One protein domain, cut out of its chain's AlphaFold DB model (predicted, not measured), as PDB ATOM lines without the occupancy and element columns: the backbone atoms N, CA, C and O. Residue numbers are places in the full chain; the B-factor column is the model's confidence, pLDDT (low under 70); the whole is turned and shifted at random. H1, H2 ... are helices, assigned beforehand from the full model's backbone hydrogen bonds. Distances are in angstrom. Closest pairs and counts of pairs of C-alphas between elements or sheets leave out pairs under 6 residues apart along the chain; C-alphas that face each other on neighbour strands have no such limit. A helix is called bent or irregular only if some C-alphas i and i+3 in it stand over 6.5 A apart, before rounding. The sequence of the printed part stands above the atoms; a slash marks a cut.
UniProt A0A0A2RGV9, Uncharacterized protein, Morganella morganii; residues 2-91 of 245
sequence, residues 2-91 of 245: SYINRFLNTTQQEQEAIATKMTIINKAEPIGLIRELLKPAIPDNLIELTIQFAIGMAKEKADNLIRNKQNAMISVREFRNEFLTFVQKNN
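What this domain is: This is residues 2 to 91 of the 245 residues of an uncharacterized protein of Morganella morganii (UniProt A0A0A2RGV9). What shape does the printed part have? Two short helices, H1 and H2, make a small L-shaped arm, and a free-standing stretch, residues 19 to 30, leads from it to a body in which the long helix H4 and H5 form a helical hairpin and H3 packs on the first part of H4. The arm is set away from the body: H1 and H2 touch no helix, and both are apart from H3, H4 and H5. What is it made of, and how large is it? The printed part has 90 residues with five named helices, H1 to H5 in order, and no named strand; its class is all helix. It is loose, with a radius of gyration of the C-alphas of 17.4 A, and elongated, spanning 51 by 30 by 23 A.

Where its parts are: Where are the first helices? H1 is residues 2 to 8, from C-alpha 2 at (113.612, 112.567, 143.635), and H2 is residues 12 to 21, 14.3 A long. Where are the others? H3 is residues 30 to 38, 13.0 A long. H4, residues 44 to 67, is the longest helix at 35.5 A and is irregular: C-alphas 45 and 48 are 7.3 A apart. H5, residues 76 to 90, is 21.2 A long and ends with C-alpha 90 at (98.684, 140.389, 175.145).

How they stand to each other: How do H1 and H2 stand? They are close but not clearly touching, about perpendicular at 74 degrees, and their closest C-alphas, those of Phe 7 and Gln 15, are 6.9 A apart. Both are apart from H3, H4 and H5. What does H4 touch? H3 touches it at residues 47 to 51 alone, at a steep tilt of 58 degrees, opposite ways; their closest C-alphas are those of Arg 35 and Ile 47, 6.8 A. H5 touches it as the other half of a helical hairpin, at a steep tilt of 38 degrees, opposite ways; their closest C-alphas are those of Ala 54 and Phe 83, 6.3 A. H3 and H5 are apart. How do the backbones hold? In H1, H2, H3 and H5 every O i to N i+4 pair is within hydrogen-bond range; in H4, 18 of 20 are.

The domain as a whole: How far does it reach? The two C-alphas farthest apart, those of Asn 9 and Asn 45, are 51.4 A apart. Is it cut, and are its links long? The printed part has no cut; the links H1 to H2 and H3 to H4 are tight, H2 to H3 and H4 to H5 are short, and no link is long. Where is confidence low? The mean pLDDT of the printed part is 72.4, and 35 residues are under 70, among them residues 2 to 7, 14 to 29, 40 to 46 and 88 to 91.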
ATOM      1  N   SER A   2     112.470 113.338 143.089       52.59
ATOM      2  CA  SER A   2     113.612 112.567 143.635       52.59
ATOM      3  C   SER A   2     113.374 111.952 145.024       52.59
ATOM      4  O   SER A   2     113.834 110.844 145.280       52.59
ATOM      5  N   TYR A   3     112.629 112.621 145.908       57.09
ATOM      6  CA  TYR A   3     112.384 112.141 147.276       57.09
ATOM      7  C   TYR A   3     111.424 110.943 147.347       57.09
ATOM      8  O   TYR A   3     111.642 110.039 148.146       57.09
ATOM      9  N   ILE A   4     110.417 110.896 146.468       62.03
ATOM     10  CA  ILE A   4     109.477 109.766 146.369       62.03
ATOM     11  C   ILE A   4     110.212 108.521 145.867       62.03
ATOM     12  O   ILE A   4     110.096 107.457 146.462       62.03
ATOM     13  N   ASN A   5     111.048 108.669 144.835       63.88
ATOM     14  CA  ASN A   5     111.851 107.559 144.323       63.88
ATOM     15  C   ASN A   5     112.891 107.075 145.341       63.88
ATOM     16  O   ASN A   5     113.145 105.881 145.431       63.88
ATOM     17  N   ARG A   6     113.461 107.978 146.151       67.19
ATOM     18  CA  ARG A   6     114.371 107.597 147.237       67.19
ATOM     19  C   ARG A   6     113.653 106.764 148.297       67.19
ATOM     20  O   ARG A   6     114.182 105.735 148.689       67.19
ATOM     21  N   PHE A   7     112.447 107.163 148.699       65.94
ATOM     22  CA  PHE A   7     111.622 106.406 149.644       65.94
ATOM     23  C   PHE A   7     111.228 105.029 149.093       65.94
ATOM     24  O   PHE A   7     111.446 104.027 149.766       65.94
ATOM     25  N   LEU A   8     110.742 104.955 147.849       70.12
ATOM     26  CA  LEU A   8     110.338 103.696 147.206       70.12
ATOM     27  C   LEU A   8     111.500 102.707 147.012       70.12
ATOM     28  O   LEU A   8     111.275 101.503 147.027       70.12
ATOM     29  N   ASN A   9     112.730 103.210 146.886       75.94
ATOM     30  CA  ASN A   9     113.943 102.396 146.752       75.94
ATOM     31  C   ASN A   9     114.599 102.022 148.096       75.94
ATOM     32  O   ASN A   9     115.654 101.393 148.103       75.94
ATOM     33  N   THR A  10     114.027 102.451 149.222       74.12
ATOM     34  CA  THR A  10     114.540 102.172 150.569       74.12
ATOM     35  C   THR A  10     114.007 100.820 151.075       74.12
ATOM     36  O   THR A  10     112.952 100.361 150.640       74.12
ATOM     37  N   THR A  11     114.731 100.158 151.980       77.44
ATOM     38  CA  THR A  11     114.381  98.835 152.518       77.44
ATOM     39  C   THR A  11     113.013  98.830 153.211       77.44
ATOM     40  O   THR A  11     112.628  99.810 153.849       77.44
ATOM     41  N   GLN A  12     112.287  97.709 153.145       71.12
ATOM     42  CA  GLN A  12     110.922  97.603 153.681       71.12
ATOM     43  C   GLN A  12     110.823  98.002 155.172       71.12
ATOM     44  O   GLN A  12     109.902  98.717 155.553       71.12
ATOM     45  N   GLN A  13     111.822  97.653 155.993       71.19
ATOM     46  CA  GLN A  13     111.896  98.061 157.408       71.19
ATOM     47  C   GLN A  13     111.983  99.582 157.620       71.19
ATOM     48  O   GLN A  13     111.437 100.114 158.582       71.19
ATOM     49  N   GLU A  14     112.676 100.303 156.744       68.25
ATOM     50  CA  GLU A  14     112.848 101.755 156.847       68.25
ATOM     51  C   GLU A  14     111.603 102.498 156.335       68.25
ATOM     52  O   GLU A  14     111.214 103.521 156.903       68.25
ATOM     53  N   GLN A  15     110.932 101.953 155.313       69.69
ATOM     54  CA  GLN A  15     109.618 102.432 154.872       69.69
ATOM     55  C   GLN A  15     108.568 102.262 155.978       69.69
ATOM     56  O   GLN A  15     107.830 103.203 156.281       69.69
ATOM     57  N   GLU A  16     108.553 101.096 156.631       68.88
ATOM     58  CA  GLU A  16     107.695 100.813 157.784       68.88
ATOM     59  C   GLU A  16     108.017 101.740 158.965       68.88
ATOM     60  O   GLU A  16     107.100 102.291 159.572       68.88
ATOM     61  N   ALA A  17     109.292 102.013 159.260       69.38
ATOM     62  CA  ALA A  17     109.680 102.929 160.338       69.38
ATOM     63  C   ALA A  17     109.183 104.370 160.122       69.38
ATOM     64  O   ALA A  17     108.774 105.032 161.081       69.38
ATOM     65  N   ILE A  18     109.192 104.858 158.877       64.31
ATOM     66  CA  ILE A  18     108.651 106.180 158.524       64.31
ATOM     67  C   ILE A  18     107.125 106.180 158.648       64.31
ATOM     68  O   ILE A  18     106.571 107.085 159.268       64.31
ATOM     69  N   ALA A  19     106.450 105.150 158.129       62.88
ATOM     70  CA  ALA A  19     104.997 105.019 158.230       62.88
ATOM     71  C   ALA A  19     104.522 104.908 159.690       62.88
ATOM     72  O   ALA A  19     103.520 105.510 160.060       62.88
ATOM     73  N   THR A  20     105.280 104.214 160.544       64.19
ATOM     74  CA  THR A  20     104.940 104.021 161.966       64.19
ATOM     75  C   THR A  20     105.143 105.296 162.789       64.19
ATOM     76  O   THR A  20     104.473 105.499 163.798       64.19
ATOM     77  N   LYS A  21     106.057 106.181 162.370       61.09
ATOM     78  CA  LYS A  21     106.341 107.459 163.046       61.09
ATOM     79  C   LYS A  21     105.563 108.646 162.473       61.09
ATOM     80  O   LYS A  21     105.632 109.739 163.033       61.09
ATOM     81  N   MET A  22     104.851 108.459 161.363       55.81
ATOM     82  CA  MET A  22     104.105 109.514 160.690       55.81
ATOM     83  C   MET A  22     102.620 109.412 161.027       55.81
ATOM     84  O   MET A  22     101.881 108.611 160.464       55.81
ATOM     85  N   THR A  23     102.163 110.287 161.916       60.22
ATOM     86  CA  THR A  23     100.740 110.394 162.246       60.22
ATOM     87  C   THR A  23     100.104 111.484 161.389       60.22
ATOM     88  O   THR A  23     100.316 112.672 161.630       60.22
ATOM     89  N   ILE A  24      99.303 111.101 160.390       61.22
ATOM     90  CA  ILE A  24      98.428 112.053 159.692       61.22
ATOM     91  C   ILE A  24      97.158 112.211 160.521       61.22
ATOM     92  O   ILE A  24      96.353 111.289 160.643       61.22
ATOM     93  N   ILE A  25      96.967 113.400 161.078       60.34
ATOM     94  CA  ILE A  25      95.766 113.748 161.827       60.34
ATOM     95  C   ILE A  25      94.853 114.548 160.894       60.34
ATOM     96  O   ILE A  25      95.067 115.737 160.682       60.34
ATOM     97  N   ASN A  26      93.838 113.893 160.329       59.75
ATOM     98  CA  ASN A  26      92.743 114.569 159.634       59.75
ATOM     99  C   ASN A  26      91.551 114.658 160.593       59.75
ATOM    100  O   ASN A  26      90.920 113.642 160.888       59.75
ATOM    101  N   LYS A  27      91.279 115.849 161.133       62.62
ATOM    102  CA  LYS A  27      90.111 116.087 161.991       62.62
ATOM    103  C   LYS A  27      89.239 117.179 161.397       62.62
ATOM    104  O   LYS A  27      89.754 118.159 160.874       62.62
ATOM    105  N   ALA A  28      87.927 117.005 161.546       60.47
ATOM    106  CA  ALA A  28      86.912 117.934 161.057       60.47
ATOM    107  C   ALA A  28      87.031 119.344 161.670       60.47
ATOM    108  O   ALA A  28      86.731 120.314 160.991       60.47
ATOM    109  N   GLU A  29      87.526 119.461 162.910       69.88
ATOM    110  CA  GLU A  29      87.659 120.730 163.646       69.88
ATOM    111  C   GLU A  29      89.084 120.912 164.216       69.88
ATOM    112  O   GLU A  29      89.323 120.703 165.410       69.88
ATOM    113  N   PRO A  30      90.077 121.277 163.383       70.12
ATOM    114  CA  PRO A  30      91.472 121.417 163.812       70.12
ATOM    115  C   PRO A  30      91.679 122.583 164.791       70.12
ATOM    116  O   PRO A  30      92.505 122.493 165.697       70.12
ATOM    117  N   ILE A  31      90.892 123.652 164.656       75.06
ATOM    118  CA  ILE A  31      90.954 124.830 165.533       75.06
ATOM    119  C   ILE A  31      90.449 124.493 166.943       75.06
ATOM    120  O   ILE A  31      91.005 124.972 167.930       75.06
ATOM    121  N   GLY A  32      89.443 123.617 167.052       73.62
ATOM    122  CA  GLY A  32      88.899 123.171 168.336       73.62
ATOM    123  C   GLY A  32      89.941 122.492 169.228       73.62
ATOM    124  O   GLY A  32      89.980 122.754 170.425       73.62
ATOM    125  N   LEU A  33      90.844 121.702 168.644       73.25
ATOM    126  CA  LEU A  33      91.945 121.079 169.386       73.25
ATOM    127  C   LEU A  33      92.976 122.096 169.878       73.25
ATOM    128  O   LEU A  33      93.435 122.010 171.013       73.25
ATOM    129  N   ILE A  34      93.345 123.059 169.030       76.81
ATOM    130  CA  ILE A  34      94.298 124.114 169.403       76.81
ATOM    131  C   ILE A  34      93.718 124.931 170.564       76.81
ATOM    132  O   ILE A  34      94.427 125.240 171.516       76.81
ATOM    133  N   ARG A  35      92.409 125.198 170.530       77.25
ATOM    134  CA  ARG A  35      91.683 125.852 171.622       77.25
ATOM    135  C   ARG A  35      91.798 125.078 172.934       77.25
ATOM    136  O   ARG A  35      92.120 125.679 173.953       77.25
ATOM    137  N   GLU A  36      91.577 123.764 172.929       76.88
ATOM    138  CA  GLU A  36      91.719 122.934 174.136       76.88
ATOM    139  C   GLU A  36      93.151 122.899 174.679       76.88
ATOM    140  O   GLU A  36      93.338 122.906 175.893       76.88
ATOM    141  N   LEU A  37      94.155 122.923 173.800       73.31
ATOM    142  CA  LEU A  37      95.564 122.975 174.198       73.31
ATOM    143  C   LEU A  37      95.972 124.330 174.796       73.31
ATOM    144  O   LEU A  37      96.876 124.371 175.628       73.31
ATOM    145  N   LEU A  38      95.330 125.428 174.383       71.75
ATOM    146  CA  LEU A  38      95.662 126.788 174.827       71.75
ATOM    147  C   LEU A  38      94.857 127.260 176.047       71.75
ATOM    148  O   LEU A  38      95.362 128.081 176.809       71.75
ATOM    149  N   LYS A  39      93.655 126.713 176.275       70.12
ATOM    150  CA  LYS A  39      92.802 127.008 177.445       70.12
ATOM    151  C   LYS A  39      93.522 126.985 178.805       70.12
ATOM    152  O   LYS A  39      93.232 127.849 179.622       70.12
ATOM    153  N   PRO A  40      94.447 126.046 179.093       65.94
ATOM    154  CA  PRO A  40      95.135 126.015 180.384       65.94
ATOM    155  C   PRO A  40      96.123 127.169 180.600       65.94
ATOM    156  O   PRO A  40      96.499 127.434 181.737       65.94
ATOM    157  N   ALA A  41      96.584 127.815 179.523       62.50
ATOM    158  CA  ALA A  41      97.677 128.787 179.556       62.50
ATOM    159  C   ALA A  41      97.237 130.223 179.221       62.50
ATOM    160  O   ALA A  41      98.014 131.160 179.404       62.50
ATOM    161  N   ILE A  42      96.022 130.405 178.694       65.06
ATOM    162  CA  ILE A  42      95.544 131.679 178.149       65.06
ATOM    163  C   ILE A  42      94.106 131.937 178.631       65.06
ATOM    164  O   ILE A  42      93.270 131.042 178.508       65.06
ATOM    165  N   PRO A  43      93.788 133.143 179.143       62.59
ATOM    166  CA  PRO A  43      92.435 133.570 179.482       62.59
ATOM    167  C   PRO A  43      91.470 133.469 178.296       62.59
ATOM    168  O   PRO A  43      91.818 133.827 177.170       62.59
ATOM    169  N   ASP A  44      90.229 133.053 178.559       65.38
ATOM    170  CA  ASP A  44      89.220 132.763 177.528       65.38
ATOM    171  C   ASP A  44      88.979 133.915 176.534       65.38
ATOM    172  O   ASP A  44      88.706 133.678 175.356       65.38
ATOM    173  N   ASN A  45      89.129 135.169 176.972       54.97
ATOM    174  CA  ASN A  45      88.970 136.364 176.136       54.97
ATOM    175  C   ASN A  45      90.104 136.577 175.111       54.97
ATOM    176  O   ASN A  45      89.924 137.349 174.172       54.97
ATOM    177  N   LEU A  46      91.250 135.910 175.273       63.31
ATOM    178  CA  LEU A  46      92.444 136.061 174.430       63.31
ATOM    179  C   LEU A  46      92.739 134.827 173.569       63.31
ATOM    180  O   LEU A  46      93.579 134.887 172.666       63.31
ATOM    181  N   ILE A  47      92.043 133.712 173.811       71.62
ATOM    182  CA  ILE A  47      92.273 132.446 173.105       71.62
ATOM    183  C   ILE A  47      92.035 132.593 171.597       71.62
ATOM    184  O   ILE A  47      92.893 132.208 170.805       71.62
ATOM    185  N   GLU A  48      90.914 133.188 171.181       70.56
ATOM    186  CA  GLU A  48      90.602 133.337 169.750       70.56
ATOM    187  C   GLU A  48      91.609 134.233 169.027       70.56
ATOM    188  O   GLU A  48      92.071 133.897 167.935       70.56
ATOM    189  N   LEU A  49      92.005 135.339 169.661       66.38
ATOM    190  CA  LEU A  49      93.010 136.254 169.124       66.38
ATOM    191  C   LEU A  49      94.363 135.549 168.950       66.38
ATOM    192  O   LEU A  49      95.005 135.660 167.905       66.38
ATOM    193  N   THR A  50      94.764 134.770 169.954       72.06
ATOM    194  CA  THR A  50      96.020 134.014 169.941       72.06
ATOM    195  C   THR A  50      96.043 132.955 168.841       72.06
ATOM    196  O   THR A  50      97.043 132.803 168.138       72.06
ATOM    197  N   ILE A  51      94.938 132.230 168.666       79.56
ATOM    198  CA  ILE A  51      94.799 131.218 167.615       79.56
ATOM    199  C   ILE A  51      94.909 131.864 166.233       79.56
ATOM    200  O   ILE A  51      95.653 131.373 165.381       79.56
ATOM    201  N   GLN A  52      94.195 132.972 166.009       74.75
ATOM    202  CA  GLN A  52      94.241 133.696 164.737       74.75
ATOM    203  C   GLN A  52      95.654 134.181 164.418       74.75
ATOM    204  O   GLN A  52      96.120 134.001 163.290       74.75
ATOM    205  N   PHE A  53      96.359 134.720 165.415       79.25
ATOM    206  CA  PHE A  53      97.748 135.136 165.263       79.25
ATOM    207  C   PHE A  53      98.666 133.961 164.902       79.25
ATOM    208  O   PHE A  53      99.389 134.037 163.912       79.25
ATOM    209  N   ALA A  54      98.608 132.852 165.648       81.94
ATOM    210  CA  ALA A  54      99.458 131.682 165.411       81.94
ATOM    211  C   ALA A  54      99.305 131.129 163.987       81.94
ATOM    212  O   ALA A  54     100.294 130.830 163.314       81.94
ATOM    213  N   ILE A  55      98.055 131.018 163.523       83.94
ATOM    214  CA  ILE A  55      97.732 130.537 162.177       83.94
ATOM    215  C   ILE A  55      98.217 131.537 161.124       83.94
ATOM    216  O   ILE A  55      98.837 131.133 160.138       83.94
ATOM    217  N   GLY A  56      97.960 132.832 161.335       78.38
ATOM    218  CA  GLY A  56      98.399 133.899 160.436       78.38
ATOM    219  C   GLY A  56      99.915 133.910 160.263       78.38
ATOM    220  O   GLY A  56     100.406 133.846 159.138       78.38
ATOM    221  N   MET A  57     100.648 133.871 161.374       84.62
ATOM    222  CA  MET A  57     102.109 133.843 161.402       84.62
ATOM    223  C   MET A  57     102.679 132.596 160.714       84.62
ATOM    224  O   MET A  57     103.597 132.703 159.899       84.62
ATOM    225  N   ALA A  58     102.127 131.407 160.996       86.75
ATOM    226  CA  ALA A  58     102.551 130.169 160.337       86.75
ATOM    227  C   ALA A  58     102.365 130.258 158.818       86.75
ATOM    228  O   ALA A  58     103.266 129.915 158.051       86.75
ATOM    229  N   LYS A  59     101.200 130.749 158.385       87.25
ATOM    230  CA  LYS A  59     100.865 130.901 156.970       87.25
ATOM    231  C   LYS A  59     101.788 131.903 156.286       87.25
ATOM    232  O   LYS A  59     102.352 131.589 155.245       87.25
ATOM    233  N   GLU A  60     101.991 133.072 156.882       85.19
ATOM    234  CA  GLU A  60     102.839 134.115 156.309       85.19
ATOM    235  C   GLU A  60     104.293 133.651 156.154       85.19
ATOM    236  O   GLU A  60     104.910 133.865 155.105       85.19
ATOM    237  N   LYS A  61     104.829 132.946 157.156       85.88
ATOM    238  CA  LYS A  61     106.172 132.353 157.087       85.88
ATOM    239  C   LYS A  61     106.282 131.277 156.012       85.88
ATOM    240  O   LYS A  61     107.243 131.289 155.242       85.88
ATOM    241  N   ALA A  62     105.305 130.375 155.926       86.38
ATOM    242  CA  ALA A  62     105.271 129.363 154.873       86.38
ATOM    243  C   ALA A  62     105.207 130.010 153.482       86.38
ATOM    244  O   ALA A  62     105.997 129.663 152.603       86.38
ATOM    245  N   ASP A  63     104.332 131.000 153.302       87.00
ATOM    246  CA  ASP A  63     104.162 131.719 152.043       87.00
ATOM    247  C   ASP A  63     105.443 132.469 151.645       87.00
ATOM    248  O   ASP A  63     105.825 132.459 150.474       87.00
ATOM    249  N   ASN A  64     106.148 133.078 152.604       86.88
ATOM    250  CA  ASN A  64     107.445 133.719 152.370       86.88
ATOM    251  C   ASN A  64     108.505 132.724 151.875       86.88
ATOM    252  O   ASN A  64     109.200 133.005 150.897       86.88
ATOM    253  N   LEU A  65     108.597 131.540 152.488       86.69
ATOM    254  CA  LEU A  65     109.531 130.495 152.055       86.69
ATOM    255  C   LEU A  65     109.198 129.986 150.646       86.69
ATOM    256  O   LEU A  65     110.096 129.845 149.813       86.69
ATOM    257  N   ILE A  66     107.910 129.791 150.346       86.19
ATOM    258  CA  ILE A  66     107.444 129.369 149.016       86.19
ATOM    259  C   ILE A  66     107.775 130.433 147.964       86.19
ATOM    260  O   ILE A  66     108.306 130.097 146.902       86.19
ATOM    261  N   ARG A  67     107.514 131.716 148.257       87.50
ATOM    262  CA  ARG A  67     107.865 132.841 147.370       87.50
ATOM    263  C   ARG A  67     109.359 132.864 147.050       87.50
ATOM    264  O   ARG A  67     109.734 133.085 145.900       87.50
ATOM    265  N   ASN A  68     110.191 132.541 148.033       88.19
ATOM    266  CA  ASN A  68     111.644 132.468 147.888       88.19
ATOM    267  C   ASN A  68     112.140 131.146 147.270       88.19
ATOM    268  O   ASN A  68     113.347 130.909 147.220       88.19
ATOM    269  N   LYS A  69     111.236 130.287 146.771       87.00
ATOM    270  CA  LYS A  69     111.534 128.953 146.208       87.00
ATOM    271  C   LYS A  69     112.271 128.025 147.186       87.00
ATOM    272  O   LYS A  69     112.987 127.119 146.763       87.00
ATOM    273  N   GLN A  70     112.096 128.247 148.486       81.31
ATOM    274  CA  GLN A  70     112.619 127.400 149.553       81.31
ATOM    275  C   GLN A  70     111.547 126.402 150.005       81.31
ATOM    276  O   GLN A  70     110.351 126.585 149.772       81.31
ATOM    277  N   ASN A  71     111.971 125.324 150.667       79.31
ATOM    278  CA  ASN A  71     111.025 124.401 151.287       79.31
ATOM    279  C   ASN A  71     110.279 125.130 152.412       79.31
ATOM    280  O   ASN A  71     110.914 125.769 153.249       79.31
ATOM    281  N   ALA A  72     108.952 124.996 152.455       82.06
ATOM    282  CA  ALA A  72     108.082 125.568 153.485       82.06
ATOM    283  C   ALA A  72     108.221 124.832 154.832       82.06
ATOM    284  O   ALA A  72     107.266 124.282 155.373       82.06
ATOM    285  N   MET A  73     109.447 124.760 155.342       81.62
ATOM    286  CA  MET A  73     109.777 124.174 156.629       81.62
ATOM    287  C   MET A  73     109.977 125.306 157.623       81.62
ATOM    288  O   MET A  73     110.933 126.070 157.525       81.62
ATOM    289  N   ILE A  74     109.062 125.407 158.581       83.31
ATOM    290  CA  ILE A  74     109.152 126.382 159.662       83.31
ATOM    291  C   ILE A  74     109.875 125.716 160.830       83.31
ATOM    292  O   ILE A  74     109.500 124.624 161.264       83.31
ATOM    293  N   SER A  75     110.911 126.372 161.349       82.94
ATOM    294  CA  SER A  75     111.570 125.938 162.578       82.94
ATOM    295  C   SER A  75     110.589 126.017 163.744       82.94
ATOM    296  O   SER A  75     110.071 127.087 164.064       82.94
ATOM    297  N   VAL A  76     110.366 124.884 164.416       77.44
ATOM    298  CA  VAL A  76     109.512 124.817 165.612       77.44
ATOM    299  C   VAL A  76     110.012 125.783 166.686       77.44
ATOM    300  O   VAL A  76     109.205 126.426 167.350       77.44
ATOM    301  N   ARG A  77     111.336 125.925 166.829       71.75
ATOM    302  CA  ARG A  77     111.945 126.816 167.822       71.75
ATOM    303  C   ARG A  77     111.633 128.284 167.532       71.75
ATOM    304  O   ARG A  77     111.199 129.000 168.422       71.75
ATOM    305  N   GLU A  78     111.813 128.716 166.287       75.44
ATOM    306  CA  GLU A  78     111.555 130.108 165.886       75.44
ATOM    307  C   GLU A  78     110.067 130.449 165.954       75.44
ATOM    308  O   GLU A  78     109.694 131.505 166.458       75.44
ATOM    309  N   PHE A  79     109.212 129.532 165.492       83.00
ATOM    310  CA  PHE A  79     107.765 129.688 165.597       83.00
ATOM    311  C   PHE A  79     107.326 129.831 167.056       83.00
ATOM    312  O   PHE A  79     106.546 130.722 167.384       83.00
ATOM    313  N   ARG A  80     107.850 128.972 167.938       75.75
ATOM    314  CA  ARG A  80     107.521 128.991 169.364       75.75
ATOM    315  C   ARG A  80     107.955 130.296 170.030       75.75
ATOM    316  O   ARG A  80     107.161 130.845 170.783       75.75
ATOM    317  N   ASN A  81     109.147 130.812 169.731       71.50
ATOM    318  CA  ASN A  81     109.633 132.063 170.324       71.50
ATOM    319  C   ASN A  81     108.746 133.265 169.963       71.50
ATOM    320  O   ASN A  81     108.344 134.026 170.842       71.50
ATOM    321  N   GLU A  82     108.389 133.420 168.687       72.56
ATOM    322  CA  GLU A  82     107.522 134.524 168.251       72.56
ATOM    323  C   GLU A  82     106.088 134.375 168.764       72.56
ATOM    324  O   GLU A  82     105.476 135.353 169.193       72.56
ATOM    325  N   PHE A  83     105.569 133.143 168.784       79.00
ATOM    326  CA  PHE A  83     104.256 132.847 169.347       79.00
ATOM    327  C   PHE A  83     104.180 133.220 170.832       79.00
ATOM    328  O   PHE A  83     103.254 133.915 171.245       79.00
ATOM    329  N   LEU A  84     105.169 132.802 171.627       73.31
ATOM    330  CA  LEU A  84     105.229 133.110 173.057       73.31
ATOM    331  C   LEU A  84     105.355 134.617 173.309       73.31
ATOM    332  O   LEU A  84     104.628 135.147 174.146       73.31
ATOM    333  N   THR A  85     106.171 135.316 172.511       68.12
ATOM    334  CA  THR A  85     106.307 136.782 172.572       68.12
ATOM    335  C   THR A  85     104.974 137.495 172.350       68.12
ATOM    336  O   THR A  85     104.640 138.440 173.065       68.12
ATOM    337  N   PHE A  86     104.188 137.051 171.366       71.69
ATOM    338  CA  PHE A  86     102.865 137.620 171.111       71.69
ATOM    339  C   PHE A  86     101.898 137.345 172.260       71.69
ATOM    340  O   PHE A  86     101.208 138.264 172.702       71.69
ATOM    341  N   VAL A  87     101.848 136.097 172.740       71.00
ATOM    342  CA  VAL A  87     100.951 135.710 173.832       71.00
ATOM    343  C   VAL A  87     101.222 136.573 175.052       71.00
ATOM    344  O   VAL A  87     100.288 137.170 175.559       71.00
ATOM    345  N   GLN A  88     102.476 136.726 175.469       66.50
ATOM    346  CA  GLN A  88     102.834 137.506 176.658       66.50
ATOM    347  C   GLN A  88     102.497 138.984 176.542       66.50
ATOM    348  O   GLN A  88     101.864 139.518 177.442       66.50
ATOM    349  N   LYS A  89     102.820 139.626 175.409       62.81
ATOM    350  CA  LYS A  89     102.467 141.037 175.176       62.81
ATOM    351  C   LYS A  89     100.965 141.310 175.295       62.81
ATOM    352  O   LYS A  89     100.572 142.448 175.518       62.81
ATOM    353  N   ASN A  90     100.137 140.283 175.103       59.28
ATOM    354  CA  ASN A  90      98.684 140.389 175.145       59.28
ATOM    355  C   ASN A  90      98.057 139.704 176.376       59.28
ATOM    356  O   ASN A  90      96.858 139.871 176.583       59.28
ATOM    357  N   ASN A  91      98.827 138.971 177.194       57.19
ATOM    358  CA  ASN A  91      98.352 138.264 178.389       57.19
ATOM    359  C   ASN A  91      98.611 139.087 179.657       57.19
ATOM    360  O   ASN A  91      99.735 139.147 180.145       57.19
TER     361      ASN A  91